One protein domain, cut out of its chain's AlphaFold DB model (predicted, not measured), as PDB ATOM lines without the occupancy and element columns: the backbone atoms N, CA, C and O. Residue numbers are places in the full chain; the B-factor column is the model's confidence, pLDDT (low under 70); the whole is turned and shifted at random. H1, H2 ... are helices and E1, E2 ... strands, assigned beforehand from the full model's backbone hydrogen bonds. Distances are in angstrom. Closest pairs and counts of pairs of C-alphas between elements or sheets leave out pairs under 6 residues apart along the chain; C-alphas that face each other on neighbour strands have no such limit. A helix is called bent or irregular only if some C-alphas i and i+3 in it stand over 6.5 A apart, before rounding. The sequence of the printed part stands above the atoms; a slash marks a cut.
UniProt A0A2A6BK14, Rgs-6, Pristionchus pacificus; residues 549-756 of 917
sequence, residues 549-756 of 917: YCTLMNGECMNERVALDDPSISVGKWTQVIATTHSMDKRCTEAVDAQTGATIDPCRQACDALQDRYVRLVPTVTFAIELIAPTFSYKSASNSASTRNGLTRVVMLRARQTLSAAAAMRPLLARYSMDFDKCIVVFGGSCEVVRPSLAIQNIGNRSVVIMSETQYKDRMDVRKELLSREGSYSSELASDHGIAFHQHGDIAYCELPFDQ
ATOM      1  N   TYR A 549      -2.242 316.985  40.121       93.62
ATOM      2  CA  TYR A 549      -1.254 317.827  39.449       93.62
ATOM      3  C   TYR A 549      -0.770 318.947  40.367       93.62
ATOM      4  O   TYR A 549      -1.469 319.336  41.301       93.62
ATOM      5  N   CYS A 550       0.396 319.506  40.063       94.94
ATOM      6  CA  CYS A 550       0.803 320.836  40.511       94.94
ATOM      7  C   CYS A 550       1.200 321.692  39.301       94.94
ATOM      8  O   CYS A 550       1.405 321.174  38.200       94.94
ATOM      9  N   THR A 551       1.299 323.007  39.492       95.12
ATOM     10  CA  THR A 551       1.794 323.932  38.463       95.12
ATOM     11  C   THR A 551       3.178 324.430  38.856       95.12
ATOM     12  O   THR A 551       3.324 325.196  39.805       95.12
ATOM     13  N   LEU A 552       4.204 323.997  38.135       94.56
ATOM     14  CA  LEU A 552       5.564 324.495  38.277       94.56
ATOM     15  C   LEU A 552       5.711 325.820  37.515       94.56
ATOM     16  O   LEU A 552       5.430 325.884  36.320       94.56
ATOM     17  N   MET A 553       6.173 326.867  38.195       91.81
ATOM     18  CA  MET A 553       6.482 328.160  37.583       91.81
ATOM     19  C   MET A 553       7.974 328.244  37.247       91.81
ATOM     20  O   MET A 553       8.810 328.416  38.138       91.81
ATOM     21  N   ASN A 554       8.298 328.154  35.959       78.19
ATOM     22  CA  ASN A 554       9.656 328.237  35.431       78.19
ATOM     23  C   ASN A 554       9.935 329.673  34.955       78.19
ATOM     24  O   ASN A 554       9.796 330.011  33.779       78.19
ATOM     25  N   GLY A 555      10.299 330.536  35.908       67.81
ATOM     26  CA  GLY A 555      10.473 331.974  35.681       67.81
ATOM     27  C   GLY A 555       9.139 332.726  35.608       67.81
ATOM     28  O   GLY A 555       8.176 332.366  36.285       67.81
ATOM     29  N   GLU A 556       9.098 333.794  34.810       59.12
ATOM     30  CA  GLU A 556       7.933 334.691  34.709       59.12
ATOM     31  C   GLU A 556       6.961 334.314  33.578       59.12
ATOM     32  O   GLU A 556       5.784 334.659  33.646       59.12
ATOM     33  N   CYS A 557       7.428 333.590  32.552       53.75
ATOM     34  CA  CYS A 557       6.680 333.379  31.303       53.75
ATOM     35  C   CYS A 557       6.197 331.937  31.054       53.75
ATOM     36  O   CYS A 557       5.436 331.728  30.113       53.75
ATOM     37  N   MET A 558       6.628 330.941  31.839       63.12
ATOM     38  CA  MET A 558       6.327 329.523  31.578       63.12
ATOM     39  C   MET A 558       5.774 328.807  32.814       63.12
ATOM     40  O   MET A 558       6.436 328.712  33.847       63.12
ATOM     41  N   ASN A 559       4.564 328.258  32.675       84.19
ATOM     42  CA  ASN A 559       3.892 327.438  33.681       84.19
ATOM     43  C   ASN A 559       3.737 326.007  33.151       84.19
ATOM     44  O   ASN A 559       3.036 325.787  32.166       84.19
ATOM     45  N   GLU A 560       4.355 325.035  33.815       90.75
ATOM     46  CA  GLU A 560       4.280 323.617  33.460       90.75
ATOM     47  C   GLU A 560       3.351 322.871  34.424       90.75
ATOM     48  O   GLU A 560       3.478 322.995  35.643       90.75
ATOM     49  N   ARG A 561       2.412 322.072  33.904       92.38
ATOM     50  CA  ARG A 561       1.564 321.215  34.743       92.38
ATOM     51  C   ARG A 561       2.239 319.860  34.947       92.38
ATOM     52  O   ARG A 561       2.212 319.015  34.057       92.38
ATOM     53  N   VAL A 562       2.786 319.642  36.138       92.88
ATOM     54  CA  VAL A 562       3.491 318.407  36.506       92.88
ATOM     55  C   VAL A 562       2.513 317.429  37.159       92.88
ATOM     56  O   VAL A 562       1.756 317.800  38.060       92.88
ATOM     57  N   ALA A 563       2.518 316.175  36.706       91.06
ATOM     58  CA  ALA A 563       1.697 315.108  37.274       91.06
ATOM     59  C   ALA A 563       2.274 314.576  38.599       91.06
ATOM     60  O   ALA A 563       3.488 314.539  38.813       91.06
ATOM     61  N   LEU A 564       1.383 314.160  39.499       92.00
ATOM     62  CA  LEU A 564       1.687 313.628  40.826       92.00
ATOM     63  C   LEU A 564       1.148 312.189  40.929       92.00
ATOM     64  O   LEU A 564       0.288 311.891  41.760       92.00
ATOM     65  N   ASP A 565       1.622 311.315  40.036       84.81
ATOM     66  CA  ASP A 565       1.087 309.956  39.837       84.81
ATOM     67  C   ASP A 565       1.469 308.941  40.932       84.81
ATOM     68  O   ASP A 565       0.756 307.958  41.134       84.81
ATOM     69  N   ASP A 566       2.584 309.151  41.643       84.25
ATOM     70  CA  ASP A 566       3.080 308.232  42.680       84.25
ATOM     71  C   ASP A 566       2.832 308.793  44.098       84.25
ATOM     72  O   ASP A 566       3.615 309.622  44.576       84.25
ATOM     73  N   PRO A 567       1.800 308.316  44.827       84.31
ATOM     74  CA  PRO A 567       1.476 308.785  46.178       84.31
ATOM     75  C   PRO A 567       2.513 308.405  47.246       84.31
ATOM     76  O   PRO A 567       2.369 308.814  48.399       84.31
ATOM     77  N   SER A 568       3.553 307.635  46.911       86.56
ATOM     78  CA  SER A 568       4.635 307.288  47.839       86.56
ATOM     79  C   SER A 568       5.801 308.286  47.848       86.56
ATOM     80  O   SER A 568       6.622 308.239  48.768       86.56
ATOM     81  N   ILE A 569       5.896 309.205  46.875       90.94
ATOM     82  CA  ILE A 569       7.017 310.158  46.819       90.94
ATOM     83  C   ILE A 569       6.840 311.300  47.822       90.94
ATOM     84  O   ILE A 569       5.768 311.900  47.941       90.94
ATOM     85  N   SER A 570       7.925 311.658  48.512       94.44
ATOM     86  CA  SER A 570       7.971 312.902  49.279       94.44
ATOM     87  C   SER A 570       8.231 314.108  48.373       94.44
ATOM     88  O   SER A 570       8.800 313.959  47.286       94.44
ATOM     89  N   VAL A 571       7.882 315.309  48.841       94.81
ATOM     90  CA  VAL A 571       8.206 316.588  48.190       94.81
ATOM     91  C   VAL A 571       9.694 316.641  47.859       94.81
ATOM     92  O   VAL A 571      10.043 316.818  46.701       94.81
ATOM     93  N   GLY A 572      10.583 316.359  48.816       92.44
ATOM     94  CA  GLY A 572      12.030 316.371  48.582       92.44
ATOM     95  C   GLY A 572      12.496 315.390  47.497       92.44
ATOM     96  O   GLY A 572      13.450 315.678  46.773       92.44
ATOM     97  N   LYS A 573      11.813 314.248  47.326       91.88
ATOM     98  CA  LYS A 573      12.126 313.293  46.252       91.88
ATOM     99  C   LYS A 573      11.565 313.741  44.900       91.88
ATOM    100  O   LYS A 573      12.257 313.546  43.901       91.88
ATOM    101  N   TRP A 574      10.386 314.360  44.872       95.31
ATOM    102  CA  TRP A 574       9.820 315.016  43.688       95.31
ATOM    103  C   TRP A 574      10.721 316.171  43.223       95.31
ATOM    104  O   TRP A 574      11.191 316.152  42.087       95.31
ATOM    105  N   THR A 575      11.097 317.080  44.129       94.81
ATOM    106  CA  THR A 575      12.013 318.207  43.888       94.81
ATOM    107  C   THR A 575      13.316 317.748  43.243       94.81
ATOM    108  O   THR A 575      13.738 318.324  42.251       94.81
ATOM    109  N   GLN A 576      13.936 316.670  43.741       92.69
ATOM    110  CA  GLN A 576      15.160 316.114  43.146       92.69
ATOM    111  C   GLN A 576      14.984 315.639  41.696       92.69
ATOM    112  O   GLN A 576      15.926 315.732  40.908       92.69
ATOM    113  N   VAL A 577      13.822 315.074  41.351       93.25
ATOM    114  CA  VAL A 577      13.533 314.596  39.990       93.25
ATOM    115  C   VAL A 577      13.308 315.789  39.069       93.25
ATOM    116  O   VAL A 577      14.023 315.925  38.082       93.25
ATOM    117  N   ILE A 578      12.399 316.691  39.439       93.81
ATOM    118  CA  ILE A 578      12.024 317.849  38.620       93.81
ATOM    119  C   ILE A 578      13.196 318.833  38.463       93.81
ATOM    120  O   ILE A 578      13.466 319.278  37.353       93.81
ATOM    121  N   ALA A 579      13.997 319.067  39.509       93.31
ATOM    122  CA  ALA A 579      15.250 319.822  39.397       93.31
ATOM    123  C   ALA A 579      16.212 319.203  38.369       93.31
ATOM    124  O   ALA A 579      16.789 319.929  37.564       93.31
ATOM    125  N   THR A 580      16.332 317.868  38.332       93.00
ATOM    126  CA  THR A 580      17.158 317.181  37.322       93.00
ATOM    127  C   THR A 580      16.600 317.396  35.908       93.00
ATOM    128  O   THR A 580      17.382 317.630  34.990       93.00
ATOM    129  N   THR A 581      15.273 317.372  35.726       91.81
ATOM    130  CA  THR A 581      14.616 317.663  34.437       91.81
ATOM    131  C   THR A 581      14.901 319.090  33.953       91.81
ATOM    132  O   THR A 581      15.217 319.283  32.782       91.81
ATOM    133  N   HIS A 582      14.878 320.084  34.847       90.25
ATOM    134  CA  HIS A 582      15.180 321.487  34.518       90.25
ATOM    135  C   HIS A 582      16.672 321.851  34.599       90.25
ATOM    136  O   HIS A 582      17.017 323.027  34.660       90.25
ATOM    137  N   SER A 583      17.573 320.860  34.575       90.81
ATOM    138  CA  SER A 583      19.037 321.055  34.623       90.81
ATOM    139  C   SER A 583      19.557 321.822  35.854       90.81
ATOM    140  O   SER A 583      20.662 322.361  35.837       90.81
ATOM    141  N   MET A 584      18.792 321.845  36.948       90.44
ATOM    142  CA  MET A 584      19.198 322.395  38.243       90.44
ATOM    143  C   MET A 584      19.890 321.319  39.095       90.44
ATOM    144  O   MET A 584      19.592 320.125  38.982       90.44
ATOM    145  N   ASP A 585      20.776 321.711  40.019       88.19
ATOM    146  CA  ASP A 585      21.341 320.736  40.958       88.19
ATOM    147  C   ASP A 585      20.281 320.249  41.958       88.19
ATOM    148  O   ASP A 585      19.892 320.942  42.898       88.19
ATOM    149  N   LYS A 586      19.878 318.990  41.787       87.38
ATOM    150  CA  LYS A 586      19.005 318.221  42.681       87.38
ATOM    151  C   LYS A 586      19.439 318.190  44.153       87.38
ATOM    152  O   LYS A 586      18.599 317.881  44.997       87.38
ATOM    153  N   ARG A 587      20.710 318.453  44.490       83.38
ATOM    154  CA  ARG A 587      21.169 318.562  45.890       83.38
ATOM    155  C   ARG A 587      20.983 319.976  46.439       83.38
ATOM    156  O   ARG A 587      20.512 320.132  47.563       83.38
ATOM    157  N   CYS A 588      21.285 320.987  45.628       88.12
ATOM    158  CA  CYS A 588      21.197 322.405  45.975       88.12
ATOM    159  C   CYS A 588      19.894 323.092  45.514       88.12
ATOM    160  O   CYS A 588      19.890 324.301  45.311       88.12
ATOM    161  N   THR A 589      18.782 322.359  45.380       91.69
ATOM    162  CA  THR A 589      17.459 322.909  45.011       91.69
ATOM    163  C   THR A 589      16.392 322.522  46.037       91.69
ATOM    164  O   THR A 589      16.370 321.387  46.523       91.69
ATOM    165  N   GLU A 590      15.498 323.448  46.376       93.25
ATOM    166  CA  GLU A 590      14.277 323.194  47.156       93.25
ATOM    167  C   GLU A 590      13.013 323.590  46.377       93.25
ATOM    168  O   GLU A 590      13.097 324.276  45.359       93.25
ATOM    169  N   ALA A 591      11.846 323.146  46.855       94.81
ATOM    170  CA  ALA A 591      10.550 323.569  46.334       94.81
ATOM    171  C   ALA A 591       9.887 324.541  47.318       94.81
ATOM    172  O   ALA A 591       9.724 324.220  48.497       94.81
ATOM    173  N   VAL A 592       9.481 325.706  46.820       94.56
ATOM    174  CA  VAL A 592       8.723 326.709  47.576       94.56
ATOM    175  C   VAL A 592       7.331 326.876  46.981       94.56
ATOM    176  O   VAL A 592       7.120 326.684  45.780       94.56
ATOM    177  N   ASP A 593       6.382 327.270  47.818       93.88
ATOM    178  CA  ASP A 593       5.070 327.730  47.382       93.88
ATOM    179  C   ASP A 593       5.235 329.048  46.606       93.88
ATOM    180  O   ASP A 593       5.887 329.983  47.074       93.88
ATOM    181  N   ALA A 594       4.709 329.123  45.383       91.25
ATOM    182  CA  ALA A 594       5.031 330.224  44.478       91.25
ATOM    183  C   ALA A 594       4.333 331.547  44.833       91.25
ATOM    184  O   ALA A 594       4.788 332.597  44.379       91.25
ATOM    185  N   GLN A 595       3.252 331.507  45.622       88.50
ATOM    186  CA  GLN A 595       2.493 332.692  46.031       88.50
ATOM    187  C   GLN A 595       3.061 333.296  47.317       88.50
ATOM    188  O   GLN A 595       3.319 334.493  47.384       88.50
ATOM    189  N   THR A 596       3.274 332.456  48.331       90.38
ATOM    190  CA  THR A 596       3.780 332.876  49.650       90.38
ATOM    191  C   THR A 596       5.301 332.947  49.715       90.38
ATOM    192  O   THR A 596       5.853 333.604  50.594       90.38
ATOM    193  N   GLY A 597       5.998 332.249  48.815       88.69
ATOM    194  CA  GLY A 597       7.446 332.096  48.860       88.69
ATOM    195  C   GLY A 597       7.942 331.237  50.026       88.69
ATOM    196  O   GLY A 597       9.145 331.253  50.271       88.69
ATOM    197  N   ALA A 598       7.073 330.519  50.745       90.56
ATOM    198  CA  ALA A 598       7.440 329.672  51.883       90.56
ATOM    199  C   ALA A 598       7.979 328.304  51.430       90.56
ATOM    200  O   ALA A 598       7.470 327.714  50.471       90.56
ATOM    201  N   THR A 599       8.983 327.768  52.129       92.81
ATOM    202  CA  THR A 599       9.522 326.428  51.838       92.81
ATOM    203  C   THR A 599       8.477 325.331  52.076       92.81
ATOM    204  O   THR A 599       7.875 325.248  53.149       92.81
ATOM    205  N   ILE A 600       8.276 324.447  51.091       93.81
ATOM    206  CA  ILE A 600       7.386 323.289  51.234       93.81
ATOM    207  C   ILE A 600       8.182 322.140  51.860       93.81
ATOM    208  O   ILE A 600       9.147 321.657  51.273       93.81
ATOM    209  N   ASP A 601       7.747 321.697  53.043       91.06
ATOM    210  CA  ASP A 601       8.364 320.625  53.837       91.06
ATOM    211  C   ASP A 601       8.763 319.395  52.981       91.06
ATOM    212  O   ASP A 601       7.880 318.654  52.522       91.06
ATOM    213  N   PRO A 602      10.077 319.135  52.795       91.62
ATOM    214  CA  PRO A 602      10.583 318.039  51.967       91.62
ATOM    215  C   PRO A 602      10.149 316.633  52.408       91.62
ATOM    216  O   PRO A 602      10.254 315.693  51.611       91.62
ATOM    217  N   CYS A 603       9.681 316.471  53.650       89.38
ATOM    218  CA  CYS A 603       9.260 315.193  54.220       89.38
ATOM    219  C   CYS A 603       7.795 314.835  53.917       89.38
ATOM    220  O   CYS A 603       7.440 313.658  53.993       89.38
ATOM    221  N   ARG A 604       6.941 315.799  53.540       92.38
ATOM    222  CA  ARG A 604       5.528 315.533  53.199       92.38
ATOM    223  C   ARG A 604       5.386 314.731  51.909       92.38
ATOM    224  O   ARG A 604       6.239 314.818  51.032       92.38
ATOM    225  N   GLN A 605       4.273 314.013  51.746       94.25
ATOM    226  CA  GLN A 605       3.915 313.367  50.477       94.25
ATOM    227  C   GLN A 605       3.598 314.426  49.407       94.25
ATOM    228  O   GLN A 605       2.791 315.329  49.637       94.25
ATOM    229  N   ALA A 606       4.221 314.322  48.230       94.88
ATOM    230  CA  ALA A 606       4.096 315.329  47.171       94.88
ATOM    231  C   ALA A 606       2.649 315.460  46.667       94.88
ATOM    232  O   ALA A 606       2.157 316.571  46.478       94.88
ATOM    233  N   CYS A 607       1.946 314.333  46.544       92.75
ATOM    234  CA  CYS A 607       0.547 314.261  46.128       92.75
ATOM    235  C   CYS A 607      -0.432 314.998  47.058       92.75
ATOM    236  O   CYS A 607      -1.544 315.272  46.627       92.75
ATOM    237  N   ASP A 608      -0.050 315.342  48.290       90.88
ATOM    238  CA  ASP A 608      -0.917 316.075  49.229       90.88
ATOM    239  C   ASP A 608      -0.358 317.462  49.590       90.88
ATOM    240  O   ASP A 608      -1.110 318.375  49.926       90.88
ATOM    241  N   ALA A 609       0.961 317.657  49.487       94.19
ATOM    242  CA  ALA A 609       1.605 318.947  49.721       94.19
ATOM    243  C   ALA A 609       1.626 319.865  48.488       94.19
ATOM    244  O   ALA A 609       1.634 321.083  48.659       94.19
ATOM    245  N   LEU A 610       1.650 319.306  47.271       95.50
ATOM    246  CA  LEU A 610       1.782 320.062  46.017       95.50
ATOM    247  C   LEU A 610       0.492 320.111  45.188       95.50
ATOM    248  O   LEU A 610       0.409 320.938  44.283       95.50
ATOM    249  N   GLN A 611      -0.492 319.244  45.470       94.06
ATOM    250  CA  GLN A 611      -1.737 319.172  44.699       94.06
ATOM    251  C   GLN A 611      -2.388 320.555  44.553       94.06
ATOM    252  O   GLN A 611      -2.603 321.252  45.543       94.06
ATOM    253  N   ASP A 612      -2.728 320.901  43.310       92.00
ATOM    254  CA  ASP A 612      -3.441 322.113  42.901       92.00
ATOM    255  C   ASP A 612      -2.755 323.427  43.343       92.00
ATOM    256  O   ASP A 612      -3.359 324.499  43.329       92.00
ATOM    257  N   ARG A 613      -1.455 323.364  43.683       93.69
ATOM    258  CA  ARG A 613      -0.619 324.524  44.027       93.69
ATOM    259  C   ARG A 613       0.247 324.998  42.871       93.69
ATOM    260  O   ARG A 613       0.619 324.229  41.982       93.69
ATOM    261  N   TYR A 614       0.661 326.258  42.976       94.69
ATOM    262  CA  TYR A 614       1.766 326.820  42.212       94.69
ATOM    263  C   TYR A 614       3.069 326.649  43.004       94.69
ATOM    264  O   TYR A 614       3.140 327.013  44.178       94.69
ATOM    265  N   VAL A 615       4.095 326.090  42.369       95.25
ATOM    266  CA  VAL A 615       5.372 325.706  42.988       95.25
ATOM    267  C   VAL A 615       6.518 326.356  42.216       95.25
ATOM    268  O   VAL A 615       6.473 326.434  40.990       95.25
ATOM    269  N   ARG A 616       7.565 326.806  42.911       93.62
ATOM    270  CA  ARG A 616       8.829 327.256  42.307       93.62
ATOM    271  C   ARG A 616       9.982 326.400  42.812       93.62
ATOM    272  O   ARG A 616      10.019 326.047  43.990       93.62
ATOM    273  N   LEU A 617      10.936 326.103  41.934       94.00
ATOM    274  CA  LEU A 617      12.232 325.559  42.329       94.00
ATOM    275  C   LEU A 617      13.201 326.708  42.624       94.00
ATOM    276  O   LEU A 617      13.295 327.653  41.842       94.00
ATOM    277  N   VAL A 618      13.901 326.640  43.757       93.00
ATOM    278  CA  VAL A 618      14.784 327.718  44.239       93.00
ATOM    279  C   VAL A 618      16.142 327.145  44.659       93.00
ATOM    280  O   VAL A 618      16.174 326.120  45.349       93.00
ATOM    281  N   PRO A 619      17.269 327.776  44.276       92.38
ATOM    282  CA  PRO A 619      18.596 327.336  44.686       92.38
ATOM    283  C   PRO A 619      18.891 327.610  46.171       92.38
ATOM    284  O   PRO A 619      18.564 328.657  46.740       92.38
ATOM    285  N   THR A 620      19.579 326.656  46.791       92.12
ATOM    286  CA  THR A 620      19.932 326.627  48.215       92.12
ATOM    287  C   THR A 620      21.431 326.495  48.400       92.12
ATOM    288  O   THR A 620      22.058 325.689  47.714       92.12
ATOM    289  N   VAL A 621      21.989 327.182  49.389       90.44
ATOM    290  CA  VAL A 621      23.380 327.011  49.819       90.44
ATOM    291  C   VAL A 621      23.405 326.207  51.114       90.44
ATOM    292  O   VAL A 621      22.563 326.411  51.989       90.44
ATOM    293  N   THR A 622      24.392 325.322  51.239       89.44
ATOM    294  CA  THR A 622      24.704 324.592  52.473       89.44
ATOM    295  C   THR A 622      26.082 325.025  52.964       89.44
ATOM    296  O   THR A 622      27.037 324.994  52.189       89.44
ATOM    297  N   PHE A 623      26.217 325.405  54.232       89.69
ATOM    298  CA  PHE A 623      27.491 325.827  54.825       89.69
ATOM    299  C   PHE A 623      27.576 325.469  56.314       89.69
ATOM    300  O   PHE A 623      26.570 325.145  56.948       89.69
ATOM    301  N   ALA A 624      28.790 325.482  56.865       90.31
ATOM    302  CA  ALA A 624      29.039 325.134  58.260       90.31
ATOM    303  C   ALA A 624      28.982 326.363  59.177       90.31
ATOM    304  O   ALA A 624      29.560 327.406  58.866       90.31
ATOM    305  N   ILE A 625      28.344 326.205  60.333       92.31
ATOM    306  CA  ILE A 625      28.304 327.171  61.430       92.31
ATOM    307  C   ILE A 625      28.957 326.535  62.660       92.31
ATOM    308  O   ILE A 625      28.472 325.523  63.166       92.31
ATOM    309  N   GLU A 626      30.043 327.130  63.151       90.19
ATOM    310  CA  GLU A 626      30.676 326.782  64.426       90.19
ATOM    311  C   GLU A 626      30.153 327.714  65.533       90.19
ATOM    312  O   GLU A 626      30.358 328.927  65.502       90.19
ATOM    313  N   LEU A 627      29.461 327.145  66.517       91.12
ATOM    314  CA  LEU A 627      28.965 327.841  67.703       91.12
ATOM    315  C   LEU A 627      29.991 327.693  68.829       91.12
ATOM    316  O   LEU A 627      30.252 326.575  69.287       91.12
ATOM    317  N   ILE A 628      30.565 328.804  69.284       87.38
ATOM    318  CA  ILE A 628      31.537 328.828  70.382       87.38
ATOM    319  C   ILE A 628      30.797 328.757  71.730       87.38
ATOM    320  O   ILE A 628      29.861 329.519  71.970       87.38
ATOM    321  N   ALA A 629      31.196 327.851  72.632       83.06
ATOM    322  CA  ALA A 629      30.576 327.765  73.957       83.06
ATOM    323  C   ALA A 629      30.914 329.000  74.822       83.06
ATOM    324  O   ALA A 629      32.042 329.492  74.750       83.06
ATOM    325  N   PRO A 630      30.015 329.470  75.712       79.19
ATOM    326  CA  PRO A 630      30.268 330.647  76.560       79.19
ATOM    327  C   PRO A 630      31.493 330.541  77.485       79.19
ATOM    328  O   PRO A 630      32.018 331.555  77.929       79.19
ATOM    329  N   THR A 631      31.955 329.324  77.784       78.25
ATOM    330  CA  THR A 631      33.140 329.045  78.614       78.25
ATOM    331  C   THR A 631      34.467 329.108  77.850       78.25
ATOM    332  O   THR A 631      35.529 328.990  78.459       78.25
ATOM    333  N   PHE A 632      34.440 329.273  76.526       79.38
ATOM    334  CA  PHE A 632      35.644 329.365  75.706       79.38
ATOM    335  C   PHE A 632      36.232 330.788  75.729       79.38
ATOM    336  O   PHE A 632      35.507 331.769  75.575       79.38
ATOM    337  N   SER A 633      37.556 330.905  75.844       77.62
ATOM    338  CA  SER A 633      38.312 332.147  75.614       77.62
ATOM    339  C   SER A 633      39.553 331.842  74.780       77.62
ATOM    340  O   SER A 633      40.217 330.820  74.985       77.62
ATOM    341  N   TYR A 634      39.886 332.746  73.857       72.75
ATOM    342  CA  TYR A 634      41.084 332.637  73.025       72.75
ATOM    343  C   TYR A 634      42.383 332.992  73.778       72.75
ATOM    344  O   TYR A 634      43.463 332.667  73.294       72.75
ATOM    345  N   LYS A 635      42.300 333.611  74.968       70.19
ATOM    346  CA  LYS A 635      43.469 334.030  75.769       70.19
ATOM    347  C   LYS A 635      44.056 332.928  76.655       70.19
ATOM    348  O   LYS A 635      45.171 333.077  77.148       70.19
ATOM    349  N   SER A 636      43.350 331.812  76.852       66.50
ATOM    350  CA  SER A 636      43.876 330.696  77.647       66.50
ATOM    351  C   SER A 636      44.864 329.849  76.844       66.50
ATOM    352  O   SER A 636      44.474 329.160  75.900       66.50
ATOM    353  N   ALA A 637      46.131 329.808  77.265       46.09
ATOM    354  CA  ALA A 637      47.176 328.996  76.631       46.09
ATOM    355  C   ALA A 637      46.893 327.474  76.652       46.09
ATOM    356  O   ALA A 637      47.480 326.727  75.872       46.09
ATOM    357  N   SER A 638      45.967 327.005  77.499       49.16
ATOM    358  CA  SER A 638      45.483 325.617  77.482       49.16
ATOM    359  C   SER A 638      44.577 325.293  76.286       49.16
ATOM    360  O   SER A 638      44.417 324.115  75.957       49.16
ATOM    361  N   ASN A 639      44.013 326.295  75.598       51.53
ATOM    362  CA  ASN A 639      43.057 326.124  74.496       51.53
ATOM    363  C   ASN A 639      43.736 325.843  73.144       51.53
ATOM    364  O   ASN A 639      43.477 326.485  72.124       51.53
ATOM    365  N   SER A 640      44.594 324.819  73.140       51.09
ATOM    366  CA  SER A 640      45.150 324.209  71.934       51.09
ATOM    367  C   SER A 640      44.052 323.726  70.968       51.09
ATOM    368  O   SER A 640      42.892 323.549  71.352       51.09
ATOM    369  N   ALA A 641      44.417 323.423  69.718       49.75
ATOM    370  CA  ALA A 641      43.482 322.856  68.740       49.75
ATOM    371  C   ALA A 641      42.821 321.543  69.227       49.75
ATOM    372  O   ALA A 641      41.669 321.285  68.901       49.75
ATOM    373  N   SER A 642      43.503 320.756  70.068       44.03
ATOM    374  CA  SER A 642      42.950 319.551  70.707       44.03
ATOM    375  C   SER A 642      42.090 319.819  71.951       44.03
ATOM    376  O   SER A 642      41.463 318.889  72.444       44.03
ATOM    377  N   THR A 643      42.027 321.060  72.444       49.31
ATOM    378  CA  THR A 643      41.207 321.476  73.603       49.31
ATOM    379  C   THR A 643      39.942 322.230  73.177       49.31
ATOM    380  O   THR A 643      38.921 322.164  73.854       49.31
ATOM    381  N   ARG A 644      39.969 322.910  72.017       53.31
ATOM    382  CA  ARG A 644      38.758 323.453  71.365       53.31
ATOM    383  C   ARG A 644      37.728 322.345  71.075       53.31
ATOM    384  O   ARG A 644      36.525 322.579  71.126       53.31
ATOM    385  N   ASN A 645      38.227 321.130  70.851       52.91
ATOM    386  CA  ASN A 645      37.503 319.876  70.649       52.91
ATOM    387  C   ASN A 645      36.579 319.489  71.828       52.91
ATOM    388  O   ASN A 645      36.957 318.721  72.713       52.91
ATOM    389  N   GLY A 646      35.346 320.002  71.805       55.66
ATOM    390  CA  GLY A 646      34.323 319.810  72.844       55.66
ATOM    391  C   GLY A 646      33.813 321.116  73.472       55.66
ATOM    392  O   GLY A 646      32.815 321.095  74.186       55.66
ATOM    393  N   LEU A 647      34.456 322.251  73.171       68.56
ATOM    394  CA  LEU A 647      34.026 323.603  73.557       68.56
ATOM    395  C   LEU A 647      33.352 324.370  72.403       68.56
ATOM    396  O   LEU A 647      33.015 325.542  72.555       68.56
ATOM    397  N   THR A 648      33.138 323.723  71.256       76.06
ATOM    398  CA  THR A 648      32.399 324.276  70.114       76.06
ATOM    399  C   THR A 648      31.435 323.230  69.547       76.06
ATOM    400  O   THR A 648      31.640 322.023  69.714       76.06
ATOM    401  N   ARG A 649      30.338 323.677  68.924       84.88
ATOM    402  CA  ARG A 649      29.369 322.816  68.220       84.88
ATOM    403  C   ARG A 649      29.355 323.171  66.742       84.88
ATOM    404  O   ARG A 649      29.322 324.351  66.415       84.88
ATOM    405  N   VAL A 650      29.311 322.175  65.861       86.56
ATOM    406  CA  VAL A 650      29.259 322.399  64.409       86.56
ATOM    407  C   VAL A 650      27.884 322.013  63.878       86.56
ATOM    408  O   VAL A 650      27.414 320.896  64.094       86.56
ATOM    409  N   VAL A 651      27.247 322.936  63.166       89.94
ATOM    410  CA  VAL A 651      25.948 322.744  62.520       89.94
ATOM    411  C   VAL A 651      26.112 322.982  61.025       89.94
ATOM    412  O   VAL A 651      26.648 324.013  60.629       89.94
ATOM    413  N   MET A 652      25.623 322.078  60.178       90.12
ATOM    414  CA  MET A 652      25.444 322.398  58.759       90.12
ATOM    415  C   MET A 652      24.088 323.073  58.595       90.12
ATOM    416  O   MET A 652      23.060 322.458  58.887       90.12
ATOM    417  N   LEU A 653      24.083 324.321  58.136       92.75
ATOM    418  CA  LEU A 653      22.876 325.065  57.790       92.75
ATOM    419  C   LEU A 653      22.681 325.024  56.273       92.75
ATOM    420  O   LEU A 653      23.610 325.301  55.514       92.75
ATOM    421  N   ARG A 654      21.463 324.705  55.840       92.00
ATOM    422  CA  ARG A 654      20.986 324.820  54.464       92.00
ATOM    423  C   ARG A 654      19.886 325.876  54.408       92.00
ATOM    424  O   ARG A 654      18.929 325.817  55.180       92.00
ATOM    425  N   ALA A 655      20.025 326.836  53.500       93.81
ATOM    426  CA  ALA A 655      19.097 327.953  53.346       93.81
ATOM    427  C   ALA A 655      19.057 328.448  51.890       93.81
ATOM    428  O   ALA A 655      19.999 328.242  51.118       93.81
ATOM    429  N   ARG A 656      17.971 329.123  51.504       92.56
ATOM    430  CA  ARG A 656      17.827 329.741  50.175       92.56
ATOM    431  C   ARG A 656      18.835 330.870  49.963       92.56
ATOM    432  O   ARG A 656      19.100 331.649  50.875       92.56
ATOM    433  N   GLN A 657      19.349 330.991  48.736       92.62
ATOM    434  CA  GLN A 657      20.348 332.001  48.347       92.62
ATOM    435  C   GLN A 657      19.956 333.447  48.710       92.62
ATOM    436  O   GLN A 657      20.815 334.234  49.111       92.62
ATOM    437  N   THR A 658      18.663 333.761  48.606       91.56
ATOM    438  CA  THR A 658      18.072 335.094  48.795       91.56
ATOM    439  C   THR A 658      17.751 335.465  50.244       91.56
ATOM    440  O   THR A 658      17.427 336.623  50.505       91.56
ATOM    441  N   LEU A 659      17.827 334.531  51.199       93.88
ATOM    442  CA  LEU A 659      17.631 334.850  52.618       93.88
ATOM    443  C   LEU A 659      18.808 335.677  53.149       93.88
ATOM    444  O   LEU A 659      19.939 335.521  52.691       93.88
ATOM    445  N   SER A 660      18.561 336.527  54.146       96.19
ATOM    446  CA  SER A 660      19.628 337.217  54.874       96.19
ATOM    447  C   SER A 660      20.229 336.331  55.968       96.19
ATOM    448  O   SER A 660      19.561 335.441  56.505       96.19
ATOM    449  N   ALA A 661      21.479 336.604  56.348       95.50
ATOM    450  CA  ALA A 661      22.166 335.926  57.443       95.50
ATOM    451  C   ALA A 661      21.336 335.946  58.740       95.50
ATOM    452  O   ALA A 661      21.171 334.907  59.372       95.50
ATOM    453  N   ALA A 662      20.727 337.084  59.090       95.69
ATOM    454  CA  ALA A 662      19.851 337.184  60.258       95.69
ATOM    455  C   ALA A 662      18.579 336.331  60.136       95.69
ATOM    456  O   ALA A 662      18.211 335.662  61.100       95.69
ATOM    457  N   ALA A 663      17.918 336.320  58.971       94.88
ATOM    458  CA  ALA A 663      16.711 335.517  58.757       94.88
ATOM    459  C   ALA A 663      16.998 334.010  58.858       94.88
ATOM    460  O   ALA A 663      16.199 333.269  59.425       94.88
ATOM    461  N   ALA A 664      18.157 333.564  58.364       94.81
ATOM    462  CA  ALA A 664      18.555 332.163  58.424       94.81
ATOM    463  C   ALA A 664      19.118 331.743  59.799       94.81
ATOM    464  O   ALA A 664      18.875 330.628  60.252       94.81
ATOM    465  N   MET A 665      19.871 332.611  60.485       95.44
ATOM    466  CA  MET A 665      20.574 332.247  61.723       95.44
ATOM    467  C   MET A 665      19.755 332.485  62.999       95.44
ATOM    468  O   MET A 665      19.924 331.725  63.948       95.44
ATOM    469  N   ARG A 666      18.841 333.467  63.050       95.25
ATOM    470  CA  ARG A 666      17.965 333.689  64.225       95.25
ATOM    471  C   ARG A 666      17.167 332.442  64.655       95.25
ATOM    472  O   ARG A 666      17.283 332.078  65.827       95.25
ATOM    473  N   PRO A 667      16.416 331.742  63.776       93.56
ATOM    474  CA  PRO A 667      15.691 330.529  64.176       93.56
ATOM    475  C   PRO A 667      16.625 329.386  64.604       93.56
ATOM    476  O   PRO A 667      16.256 328.590  65.466       93.56
ATOM    477  N   LEU A 668      17.848 329.323  64.062       93.56
ATOM    478  CA  LEU A 668      18.853 328.353  64.498       93.56
ATOM    479  C   LEU A 668      19.401 328.680  65.898       93.56
ATOM    480  O   LEU A 668      19.484 327.794  66.743       93.56
ATOM    481  N   LEU A 669      19.761 329.938  66.167       92.88
ATOM    482  CA  LEU A 669      20.319 330.354  67.458       92.88
ATOM    483  C   LEU A 669      19.299 330.281  68.601       92.88
ATOM    484  O   LEU A 669      19.665 329.895  69.714       92.88
ATOM    485  N   ALA A 670      18.014 330.523  68.317       91.25
ATOM    486  CA  ALA A 670      16.932 330.360  69.287       91.25
ATOM    487  C   ALA A 670      16.892 328.942  69.902       91.25
ATOM    488  O   ALA A 670      16.724 328.804  71.115       91.25
ATOM    489  N   ARG A 671      17.155 327.887  69.110       89.12
ATOM    490  CA  ARG A 671      17.274 326.491  69.596       89.12
ATOM    491  C   ARG A 671      18.398 326.299  70.622       89.12
ATOM    492  O   ARG A 671      18.285 325.427  71.481       89.12
ATOM    493  N   TYR A 672      19.456 327.103  70.563       88.88
ATOM    494  CA  TYR A 672      20.575 327.065  71.513       88.88
ATOM    495  C   TYR A 672      20.435 328.086  72.651       88.88
ATOM    496  O   TYR A 672      21.375 328.266  73.419       88.88
ATOM    497  N   SER A 673      19.271 328.742  72.782       90.25
ATOM    498  CA  SER A 673      19.049 329.872  73.704       90.25
ATOM    499  C   SER A 673      20.034 331.034  73.488       90.25
ATOM    500  O   SER A 673      20.365 331.761  74.423       90.25
ATOM    501  N   MET A 674      20.517 331.203  72.253       89.12
ATOM    502  CA  MET A 674      21.424 332.279  71.857       89.12
ATOM    503  C   MET A 674      20.642 333.405  71.178       89.12
ATOM    504  O   MET A 674      19.835 333.172  70.279       89.12
ATOM    505  N   ASP A 675      20.911 334.638  71.596       90.69
ATOM    506  CA  ASP A 675      20.348 335.843  70.994       90.69
ATOM    507  C   ASP A 675      21.266 336.331  69.864       90.69
ATOM    508  O   ASP A 675      22.405 336.727  70.118       90.69
ATOM    509  N   PHE A 676      20.776 336.292  68.621       92.38
ATOM    510  CA  PHE A 676      21.536 336.709  67.437       92.38
ATOM    511  C   PHE A 676      22.036 338.152  67.550       92.38
ATOM    512  O   PHE A 676      23.174 338.424  67.180       92.38
ATOM    513  N   ASP A 677      21.232 339.057  68.110       91.88
ATOM    514  CA  ASP A 677      21.558 340.484  68.180       91.88
ATOM    515  C   ASP A 677      22.543 340.807  69.327       91.88
ATOM    516  O   ASP A 677      23.012 341.938  69.452       91.88
ATOM    517  N   LYS A 678      22.919 339.795  70.129       91.38
ATOM    518  CA  LYS A 678      24.022 339.830  71.111       91.38
ATOM    519  C   LYS A 678      25.256 339.018  70.683       91.38
ATOM    520  O   LYS A 678      26.238 338.965  71.427       91.38
ATOM    521  N   CYS A 679      25.218 338.362  69.523       92.81
ATOM    522  CA  CYS A 679      26.316 337.544  69.006       92.81
ATOM    523  C   CYS A 679      27.089 338.277  67.905       92.81
ATOM    524  O   CYS A 679      26.514 338.995  67.093       92.81
ATOM    525  N   ILE A 680      28.397 338.029  67.822       94.25
ATOM    526  CA  ILE A 680      29.210 338.412  66.667       94.25
ATOM    527  C   ILE A 680      29.370 337.193  65.760       94.25
ATOM    528  O   ILE A 680      29.725 336.099  66.207       94.25
ATOM    529  N   VAL A 681      29.093 337.397  64.475       95.19
ATOM    530  CA  VAL A 681      29.130 336.384  63.418       95.19
ATOM    531  C   VAL A 681      30.295 336.724  62.489       95.19
ATOM    532  O   VAL A 681      30.334 337.828  61.953       95.19
ATOM    533  N   VAL A 682      31.249 335.811  62.287       93.12
ATOM    534  CA  VAL A 682      32.441 336.032  61.438       93.12
ATOM    535  C   VAL A 682      32.647 334.905  60.433       93.12
ATOM    536  O   VAL A 682      32.232 333.777  60.686       93.12
ATOM    537  N   PHE A 683      33.333 335.159  59.317       91.19
ATOM    538  CA  PHE A 683      33.787 334.065  58.449       91.19
ATOM    539  C   PHE A 683      34.904 333.253  59.128       91.19
ATOM    540  O   PHE A 683      35.824 333.823  59.728       91.19
ATOM    541  N   GLY A 684      34.837 331.924  59.023       85.12
ATOM    542  CA  GLY A 684      35.809 330.997  59.609       85.12
ATOM    543  C   GLY A 684      37.238 331.253  59.129       85.12
ATOM    544  O   GLY A 684      37.463 331.670  57.994       85.12
ATOM    545  N   GLY A 685      38.208 331.079  60.027       80.00
ATOM    546  CA  GLY A 685      39.612 331.423  59.789       80.00
ATOM    547  C   GLY A 685      39.917 332.926  59.707       80.00
ATOM    548  O   GLY A 685      41.076 333.296  59.533       80.00
ATOM    549  N   SER A 686      38.917 333.805  59.855       84.31
ATOM    550  CA  SER A 686      39.062 335.258  59.689       84.31
ATOM    551  C   SER A 686      38.579 336.067  60.904       84.31
ATOM    552  O   SER A 686      38.103 335.516  61.901       84.31
ATOM    553  N   CYS A 687      38.666 337.393  60.794       86.69
ATOM    554  CA  CYS A 687      38.009 338.354  61.683       86.69
ATOM    555  C   CYS A 687      36.937 339.193  60.953       86.69
ATOM    556  O   CYS A 687      36.462 340.186  61.491       86.69
ATOM    557  N   GLU A 688      36.574 338.836  59.714       91.12
ATOM    558  CA  GLU A 688      35.596 339.584  58.915       91.12
ATOM    559  C   GLU A 688      34.172 339.301  59.424       91.12
ATOM    560  O   GLU A 688      33.715 338.156  59.400       91.12
ATOM    561  N   VAL A 689      33.474 340.348  59.877       94.31
ATOM    562  CA  VAL A 689      32.114 340.258  60.430       94.31
ATOM    563  C   VAL A 689      31.068 340.111  59.321       94.31
ATOM    564  O   VAL A 689      30.943 340.955  58.428       94.31
ATOM    565  N   VAL A 690      30.253 339.063  59.423       95.44
ATOM    566  CA  VAL A 690      29.100 338.808  58.553       95.44
ATOM    567  C   VAL A 690      27.979 339.779  58.928       95.44
ATOM    568  O   VAL A 690      27.432 339.726  60.028       95.44
ATOM    569  N   ARG A 691      27.610 340.676  58.009       95.81
ATOM    570  CA  ARG A 691      26.521 341.638  58.246       95.81
ATOM    571  C   ARG A 691      25.170 340.906  58.372       95.81
ATOM    572  O   ARG A 691      24.890 340.059  57.525       95.81
ATOM    573  N   PRO A 692      24.285 341.279  59.320       96.06
ATOM    574  CA  PRO A 692      22.944 340.692  59.467       96.06
ATOM    575  C   PRO A 692      22.103 340.674  58.178       96.06
ATOM    576  O   PRO A 692      21.329 339.746  57.948       96.06
ATOM    577  N   SER A 693      22.279 341.685  57.322       96.25
ATOM    578  CA  SER A 693      21.606 341.849  56.029       96.25
ATOM    579  C   SER A 693      22.279 341.128  54.853       96.25
ATOM    580  O   SER A 693      21.742 341.162  53.747       96.25
ATOM    581  N   LEU A 694      23.435 340.480  55.043       95.94
ATOM    582  CA  LEU A 694      24.145 339.799  53.961       95.94
ATOM    583  C   LEU A 694      23.324 338.607  53.448       95.94
ATOM    584  O   LEU A 694      22.941 337.744  54.236       95.94
ATOM    585  N   ALA A 695      23.085 338.538  52.137       95.62
ATOM    586  CA  ALA A 695      22.423 337.395  51.516       95.62
ATOM    587  C   ALA A 695      23.267 336.115  51.659       95.62
ATOM    588  O   ALA A 695      24.486 336.148  51.464       95.62
ATOM    589  N   ILE A 696      22.628 334.978  51.947       94.69
ATOM    590  CA  ILE A 696      23.288 333.679  52.162       94.69
ATOM    591  C   ILE A 696      24.154 333.260  50.962       94.69
ATOM    592  O   ILE A 696      25.227 332.687  51.153       94.69
ATOM    593  N   GLN A 697      23.770 333.620  49.732       92.75
ATOM    594  CA  GLN A 697      24.595 333.383  48.540       92.75
ATOM    595  C   GLN A 697      26.019 333.972  48.642       92.75
ATOM    596  O   GLN A 697      26.959 333.375  48.126       92.75
ATOM    597  N   ASN A 698      26.197 335.092  49.356       93.06
ATOM    598  CA  ASN A 698      27.490 335.766  49.525       93.06
ATOM    599  C   ASN A 698      28.345 335.134  50.644       93.06
ATOM    600  O   ASN A 698      29.545 335.405  50.737       93.06
ATOM    601  N   ILE A 699      27.750 334.292  51.499       90.50
ATOM    602  CA  ILE A 699      28.504 333.390  52.381       90.50
ATOM    603  C   ILE A 699      29.083 332.254  51.532       90.50
ATOM    604  O   ILE A 699      30.281 331.972  51.607       90.50
ATOM    605  N   GLY A 700      28.255 331.673  50.657       83.69
ATOM    606  CA  GLY A 700      28.654 330.597  49.757       83.69
ATOM    607  C   GLY A 700      29.021 329.330  50.531       83.69
ATOM    608  O   GLY A 700      28.351 328.963  51.490       83.69
ATOM    609  N   ASN A 701      30.104 328.665  50.135       78.06
ATOM    610  CA  ASN A 701      30.625 327.480  50.822       78.06
ATOM    611  C   ASN A 701      31.525 327.801  52.037       78.06
ATOM    612  O   ASN A 701      32.080 326.873  52.628       78.06
ATOM    613  N   ARG A 702      31.697 329.080  52.413       86.56
ATOM    614  CA  ARG A 702      32.538 329.483  53.552       86.56
ATOM    615  C   ARG A 702      31.901 329.069  54.878       86.56
ATOM    616  O   ARG A 702      30.701 329.245  55.075       86.56
ATOM    617  N   SER A 703      32.712 328.576  55.812       88.50
ATOM    618  CA  SER A 703      32.272 328.387  57.195       88.50
ATOM    619  C   SER A 703      32.089 329.733  57.906       88.50
ATOM    620  O   SER A 703      32.695 330.747  57.547       88.50
ATOM    621  N   VAL A 704      31.240 329.736  58.927       92.69
ATOM    622  CA  VAL A 704      30.917 330.894  59.765       92.69
ATOM    623  C   VAL A 704      31.091 330.504  61.230       92.69
ATOM    624  O   VAL A 704      30.745 329.392  61.614       92.69
ATOM    625  N   VAL A 705      31.612 331.407  62.057       91.25
ATOM    626  CA  VAL A 705      31.788 331.206  63.501       91.25
ATOM    627  C   VAL A 705      30.935 332.226  64.252       91.25
ATOM    628  O   VAL A 705      30.931 333.406  63.901       91.25
ATOM    629  N   ILE A 706      30.210 331.776  65.278       93.56
ATOM    630  CA  ILE A 706      29.321 332.606  66.101       93.56
ATOM    631  C   ILE A 706      29.808 332.575  67.550       93.56
ATOM    632  O   ILE A 706      29.975 331.503  68.137       93.56
ATOM    633  N   MET A 707      30.051 333.759  68.113       91.06
ATOM    634  CA  MET A 707      30.694 333.959  69.416       91.06
ATOM    635  C   MET A 707      30.152 335.207  70.129       91.06
ATOM    636  O   MET A 707      29.481 336.036  69.513       91.06
ATOM    637  N   SER A 708      30.444 335.376  71.420       91.81
ATOM    638  CA  SER A 708      30.124 336.619  72.137       91.81
ATOM    639  C   SER A 708      31.027 337.787  71.708       91.81
ATOM    640  O   SER A 708      32.125 337.593  71.186       91.81
ATOM    641  N   GLU A 709      30.617 339.023  72.003       91.06
ATOM    642  CA  GLU A 709      31.454 340.213  71.777       91.06
ATOM    643  C   GLU A 709      32.798 340.147  72.536       91.06
ATOM    644  O   GLU A 709      33.834 340.571  72.025       91.06
ATOM    645  N   THR A 710      32.814 339.559  73.740       89.44
ATOM    646  CA  THR A 710      34.042 339.331  74.520       89.44
ATOM    647  C   THR A 710      34.969 338.319  73.848       89.44
ATOM    648  O   THR A 710      36.169 338.564  73.747       89.44
ATOM    649  N   GLN A 711      34.422 337.224  73.314       88.81
ATOM    650  CA  GLN A 711      35.177 336.224  72.557       88.81
ATOM    651  C   GLN A 711      35.699 336.783  71.229       88.81
ATOM    652  O   GLN A 711      36.813 336.453  70.833       88.81
ATOM    653  N   TYR A 712      34.943 337.666  70.571       90.25
ATOM    654  CA  TYR A 712      35.402 338.377  69.380       90.25
ATOM    655  C   TYR A 712      36.572 339.320  69.697       90.25
ATOM    656  O   TYR A 712      37.573 339.293  68.988       90.25
ATOM    657  N   LYS A 713      36.511 340.088  70.795       88.56
ATOM    658  CA  LYS A 713      37.642 340.919  71.255       88.56
ATOM    659  C   LYS A 713      38.875 340.060  71.557       88.56
ATOM    660  O   LYS A 713      39.935 340.315  70.996       88.56
ATOM    661  N   ASP A 714      38.714 338.975  72.318       85.44
ATOM    662  CA  ASP A 714      39.778 337.990  72.562       85.44
ATOM    663  C   ASP A 714      40.359 337.392  71.264       85.44
ATOM    664  O   ASP A 714      41.552 337.105  71.214       85.44
ATOM    665  N   ARG A 715      39.543 337.211  70.214       83.12
ATOM    666  CA  ARG A 715      39.962 336.719  68.889       83.12
ATOM    667  C   ARG A 715      40.760 337.757  68.094       83.12
ATOM    668  O   ARG A 715      41.614 337.355  67.307       83.12
ATOM    669  N   MET A 716      40.517 339.061  68.278       83.25
ATOM    670  CA  MET A 716      41.294 340.117  67.604       83.25
ATOM    671  C   MET A 716      42.742 340.166  68.103       83.25
ATOM    672  O   MET A 716      43.650 340.435  67.319       83.25
ATOM    673  N   ASP A 717      42.959 339.847  69.381       77.50
ATOM    674  CA  ASP A 717      44.281 339.832  70.021       77.50
ATOM    675  C   ASP A 717      45.157 338.631  69.579       77.50
ATOM    676  O   ASP A 717      46.337 338.541  69.929       77.50
ATOM    677  N   VAL A 718      44.602 337.684  68.811       71.12
ATOM    678  CA  VAL A 718      45.280 336.453  68.371       71.12
ATOM    679  C   VAL A 718      46.000 336.642  67.032       71.12
ATOM    680  O   VAL A 718      45.450 337.158  66.060       71.12
ATOM    681  N   ARG A 719      47.234 336.126  66.933       60.09
ATOM    682  CA  ARG A 719      48.001 336.093  65.673       60.09
ATOM    683  C   ARG A 719      47.243 335.334  64.578       60.09
ATOM    684  O   ARG A 719      46.849 334.187  64.783       60.09
ATOM    685  N   LYS A 720      47.139 335.937  63.387       60.97
ATOM    686  CA  LYS A 720      46.388 335.412  62.225       60.97
ATOM    687  C   LYS A 720      46.691 333.941  61.888       60.97
ATOM    688  O   LYS A 720      45.772 333.200  61.564       60.97
ATOM    689  N   GLU A 721      47.937 333.488  62.044       53.47
ATOM    690  CA  GLU A 721      48.354 332.090  61.810       53.47
ATOM    691  C   GLU A 721      47.585 331.049  62.647       53.47
ATOM    692  O   GLU A 721      47.418 329.906  62.220       53.47
ATOM    693  N   LEU A 722      47.102 331.425  63.837       53.97
ATOM    694  CA  LEU A 722      46.304 330.549  64.700       53.97
ATOM    695  C   LEU A 722      44.827 330.491  64.279       53.97
ATOM    696  O   LEU A 722      44.138 329.534  64.634       53.97
ATOM    697  N   LEU A 723      44.352 331.472  63.503       60.53
ATOM    698  CA  LEU A 723      43.017 331.469  62.900       60.53
ATOM    699  C   LEU A 723      43.001 330.600  61.635       60.53
ATOM    700  O   LEU A 723      42.084 329.805  61.461       60.53
ATOM    701  N   SER A 724      44.073 330.619  60.832       53.31
ATOM    702  CA  SER A 724      44.259 329.749  59.653       53.31
ATOM    703  C   SER A 724      44.260 328.235  59.947       53.31
ATOM    704  O   SER A 724      44.320 327.431  59.021       53.31
ATOM    705  N   ARG A 725      44.212 327.832  61.225       50.94
ATOM    706  CA  ARG A 725      44.069 326.439  61.691       50.94
ATOM    707  C   ARG A 725      42.645 326.076  62.135       50.94
ATOM    708  O   ARG A 725      42.449 325.013  62.723       50.94
ATOM    709  N   GLU A 726      41.659 326.930  61.864       59.31
ATOM    710  CA  GLU A 726      40.241 326.582  61.987       59.31
ATOM    711  C   GLU A 726      39.802 325.544  60.949       59.31
ATOM    712  O   GLU A 726      40.384 325.416  59.871       59.31
ATOM    713  N   GLY A 727      38.790 324.749  61.306       55.22
ATOM    714  CA  GLY A 727      38.346 323.624  60.492       55.22
ATOM    715  C   GLY A 727      37.760 324.075  59.155       55.22
ATOM    716  O   GLY A 727      36.724 324.737  59.113       55.22
ATOM    717  N   SER A 728      38.380 323.656  58.049       54.78
ATOM    718  CA  SER A 728      37.754 323.752  56.728       54.78
ATOM    719  C   SER A 728      36.695 322.655  56.585       54.78
ATOM    720  O   SER A 728      36.991 321.505  56.256       54.78
ATOM    721  N   TYR A 729      35.448 323.003  56.898       64.06
ATOM    722  CA  TYR A 729      34.283 322.142  56.712       64.06
ATOM    723  C   TYR A 729      33.755 322.309  55.275       64.06
ATOM    724  O   TYR A 729      33.021 323.260  55.006       64.06
ATOM    725  N   SER A 730      34.111 321.415  54.340       58.66
ATOM    726  CA  SER A 730      33.539 321.485  52.979       58.66
ATOM    727  C   SER A 730      32.021 321.262  53.009       58.66
ATOM    728  O   SER A 730      31.522 320.313  53.618       58.66
ATOM    729  N   SER A 731      31.297 322.121  52.286       55.84
ATOM    730  CA  SER A 731      29.851 322.033  52.026       55.84
ATOM    731  C   SER A 731      29.413 320.658  51.484       55.84
ATOM    732  O   SER A 731      28.316 320.169  51.770       55.84
ATOM    733  N   GLU A 732      30.297 319.986  50.745       53.03
ATOM    734  CA  GLU A 732      30.035 318.701  50.091       53.03
ATOM    735  C   GLU A 732      29.876 317.550  51.098       53.03
ATOM    736  O   GLU A 732      29.134 316.601  50.834       53.03
ATOM    737  N   LEU A 733      30.493 317.652  52.288       51.66
ATOM    738  CA  LEU A 733      30.509 316.578  53.292       51.66
ATOM    739  C   LEU A 733      29.126 316.238  53.874       51.66
ATOM    740  O   LEU A 733      28.972 315.149  54.429       51.66
ATOM    741  N   ALA A 734      28.122 317.107  53.745       52.84
ATOM    742  CA  ALA A 734      26.732 316.756  54.054       52.84
ATOM    743  C   ALA A 734      26.002 316.153  52.834       52.84
ATOM    744  O   ALA A 734      25.206 315.218  52.962       52.84
ATOM    745  N   SER A 735      26.310 316.671  51.643       50.66
ATOM    746  CA  SER A 735      25.580 316.453  50.390       50.66
ATOM    747  C   SER A 735      25.902 315.128  49.688       50.66
ATOM    748  O   SER A 735      25.028 314.573  49.018       50.66
ATOM    749  N   ASP A 736      27.117 314.591  49.841       48.25
ATOM    750  CA  ASP A 736      27.526 313.275  49.299       48.25
ATOM    751  C   ASP A 736      27.113 312.077  50.160       48.25
ATOM    752  O   ASP A 736      27.336 310.918  49.809       48.25
ATOM    753  N   HIS A 737      26.493 312.356  51.298       51.91
ATOM    754  CA  HIS A 737      26.534 311.454  52.435       51.91
ATOM    755  C   HIS A 737      25.155 311.147  53.046       51.91
ATOM    756  O   HIS A 737      25.018 310.214  53.839       51.91
ATOM    757  N   GLY A 738      24.108 311.868  52.629       55.47
ATOM    758  CA  GLY A 738      22.726 311.563  53.010       55.47
ATOM    759  C   GLY A 738      22.418 311.818  54.487       55.47
ATOM    760  O   GLY A 738      21.582 311.123  55.060       55.47
ATOM    761  N   ILE A 739      23.095 312.791  55.107       65.81
ATOM    762  CA  ILE A 739      22.754 313.255  56.457       65.81
ATOM    763  C   ILE A 739      21.351 313.877  56.406       65.81
ATOM    764  O   ILE A 739      21.063 314.701  55.536       65.81
ATOM    765  N   ALA A 740      20.467 313.473  57.318       71.12
ATOM    766  CA  ALA A 740      19.123 314.031  57.401       71.12
ATOM    767  C   ALA A 740      19.171 315.459  57.969       71.12
ATOM    768  O   ALA A 740      19.633 315.674  59.089       71.12
ATOM    769  N   PHE A 741      18.677 316.427  57.199       83.56
ATOM    770  CA  PHE A 741      18.455 317.794  57.666       83.56
ATOM    771  C   PHE A 741      17.070 317.899  58.315       83.56
ATOM    772  O   PHE A 741      16.079 317.433  57.751       83.56
ATOM    773  N   HIS A 742      16.988 318.551  59.471       86.69
ATOM    774  CA  HIS A 742      15.725 318.930  60.095       86.69
ATOM    775  C   HIS A 742      15.234 320.244  59.478       86.69
ATOM    776  O   HIS A 742      15.909 321.266  59.603       86.69
ATOM    777  N   GLN A 743      14.075 320.222  58.820       91.00
ATOM    778  CA  GLN A 743      13.419 321.427  58.302       91.00
ATOM    779  C   GLN A 743      12.834 322.253  59.460       91.00
ATOM    780  O   GLN A 743      12.232 321.698  60.379       91.00
ATOM    781  N   HIS A 744      12.986 323.575  59.411       89.81
ATOM    782  CA  HIS A 744      12.449 324.507  60.402       89.81
ATOM    783  C   HIS A 744      12.095 325.846  59.733       89.81
ATOM    784  O   HIS A 744      12.881 326.796  59.732       89.81
ATOM    785  N   GLY A 745      10.901 325.919  59.136       89.75
ATOM    786  CA  GLY A 745      10.522 327.041  58.272       89.75
ATOM    787  C   GLY A 745      11.410 327.087  57.026       89.75
ATOM    788  O   GLY A 745      11.655 326.052  56.408       89.75
ATOM    789  N   ASP A 746      11.927 328.269  56.696       90.94
ATOM    790  CA  ASP A 746      12.730 328.525  55.488       90.94
ATOM    791  C   ASP A 746      14.213 328.111  55.589       90.94
ATOM    792  O   ASP A 746      15.011 328.406  54.696       90.94
ATOM    793  N   ILE A 747      14.590 327.424  56.673       93.69
ATOM    794  CA  ILE A 747      15.902 326.792  56.838       93.69
ATOM    795  C   ILE A 747      15.774 325.292  57.089       93.69
ATOM    796  O   ILE A 747      14.777 324.812  57.630       93.69
ATOM    797  N   ALA A 748      16.840 324.558  56.784       91.88
ATOM    798  CA  ALA A 748      17.032 323.191  57.245       91.88
ATOM    799  C   ALA A 748      18.436 323.038  57.838       91.88
ATOM    800  O   ALA A 748      19.384 323.626  57.325       91.88
ATOM    801  N   TYR A 749      18.615 322.249  58.897       92.62
ATOM    802  CA  TYR A 749      19.935 322.081  59.519       92.62
ATOM    803  C   TYR A 749      20.163 320.687  60.108       92.62
ATOM    804  O   TYR A 749      19.219 319.977  60.454       92.62
ATOM    805  N   CYS A 750      21.429 320.299  60.257       89.00
ATOM    806  CA  CYS A 750      21.825 319.120  61.029       89.00
ATOM    807  C   CYS A 750      23.026 319.430  61.935       89.00
ATOM    808  O   CYS A 750      24.013 320.024  61.496       89.00
ATOM    809  N   GLU A 751      22.952 319.007  63.198       86.69
ATOM    810  CA  GLU A 751      24.096 319.031  64.117       86.69
ATOM    811  C   GLU A 751      25.075 317.915  63.734       86.69
ATOM    812  O   GLU A 751      24.665 316.771  63.525       86.69
ATOM    813  N   LEU A 752      26.364 318.238  63.629       79.88
ATOM    814  CA  LEU A 752      27.406 317.244  63.384       79.88
ATOM    815  C   LEU A 752      27.923 316.714  64.731       79.88
ATOM    816  O   LEU A 752      28.265 317.519  65.603       79.88
ATOM    817  N   PRO A 753      27.997 315.387  64.939       62.81
ATOM    818  CA  PRO A 753      28.451 314.836  66.208       62.81
ATOM    819  C   PRO A 753      29.941 315.097  66.417       62.81
ATOM    820  O   PRO A 753      30.754 314.972  65.498       62.81
ATOM    821  N   PHE A 754      30.296 315.408  67.661       55.50
ATOM    822  CA  PHE A 754      31.675 315.635  68.054       55.50
ATOM    823  C   PHE A 754      32.371 314.309  68.417       55.50
ATOM    824  O   PHE A 754      31.981 313.655  69.382       55.50
ATOM    825  N   ASP A 755      33.399 313.911  67.659       47.75
ATOM    826  CA  ASP A 755      34.134 312.646  67.838       47.75
ATOM    827  C   ASP A 755      35.544 312.917  68.401       47.75
ATOM    828  O   ASP A 755      36.404 313.470  67.712       47.75
ATOM    829  N   GLN A 756      35.803 312.537  69.659       38.94
ATOM    830  CA  GLN A 756      37.125 312.658  70.299       38.94
ATOM    831  C   GLN A 756      38.082 311.557  69.794       38.94
ATOM    832  O   GLN A 756      38.440 310.634  70.521       38.94
TER     833      GLN A 756
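Overview. This is residues 549 to 756 of the 917 residues of the protein "Rgs-6" of Pristionchus pacificus (UniProt A0A2A6BK14). Two lobes are strung along one long bent strand, E4: a smaller lobe of E1, E2, E3, H1 and H2 at its first part, and a larger lobe where E5 to E9 widen the sheet, which curls round H4. H3, H5 and H6 lie at the far end from the smaller lobe, and H7 is on the opposite face of the sheet from H4. The 208 printed residues run E1 E2 H1 E3 H2 E4 H3 E5 H4 E6 E7 H5 H6 H7 E8 E9, seven named helices and nine named strands; the class is mixed, and the branched sheet has parallel and antiparallel pairs. The whole is compact, with a radius of gyration of the C-alphas of 19.4 A, yet elongated, 62 by 33 by 29 A.

Arrangement. Start with the hairpin of E1, residues 549 to 554, and E2, 558 to 564, where N 552 and O 560 are 2.8 A apart. H1, 571 to 581, is on the strongly twisted sheet; its closest C-alphas to E3, 589 to 593, are Thr 575 and Ala 591, 6.1 A. H2, 606 to 609, only grazes the sheet. E4, 614 to 628, bends by 58 degrees at residue 617. On one side of it find E1, parallel (N 615 to O 551, 2.8 A), and E5, 648 to 656, antiparallel (N 621 to O 655, 2.8 A); on the other side, E3, antiparallel (N 590 to O 618, 2.9 A), and E7, 704 to 708, parallel (N 626 to O 704, 2.8 A). H3, 641 to 644, and H6, 720 to 723, are not on the sheet. The sheet curls round H4, 661 to 671; its closest C-alphas to E9, 747 to 752, are Ala 664 and Ile 747, 6.2 A. E6, 679 to 683, forms a hairpin with E7 (N 680 to O 707, 2.8 A). H5, 709 to 716, stands up from the sheet at 45 degrees. H7, 732 to 735, has a height over the sheet of 8.7 A. E8, 742 to 744, and E9 form a hairpin (N 744 to O 747, 2.8 A). Every O i to N i+4 pair is within hydrogen-bond range in H1 and H5, and 4 of 7 in H4; the other helices are too short for one.

Along the chain. Find C-alpha 549 at (-1.254, 317.827, 39.449), where E1 begins. E4 runs 41.0 A, from (1.766, 326.820, 42.212) to (31.537, 328.828, 70.382); E5 spans 25.3 A, H4 16.1 A. E9 ends at C-alpha 752, (27.406, 317.244, 63.384).

Size, cuts and confidence. The farthest C-alphas, Arg 561 and Ala 637, are 62.4 A apart. The printed part has no cut; the long links are E3 to H2, E4 to H3 and E6 to E7. Look for pLDDT under 70 at residues 555 to 558, 636 to 647, 719 to 739 and 753 to 756.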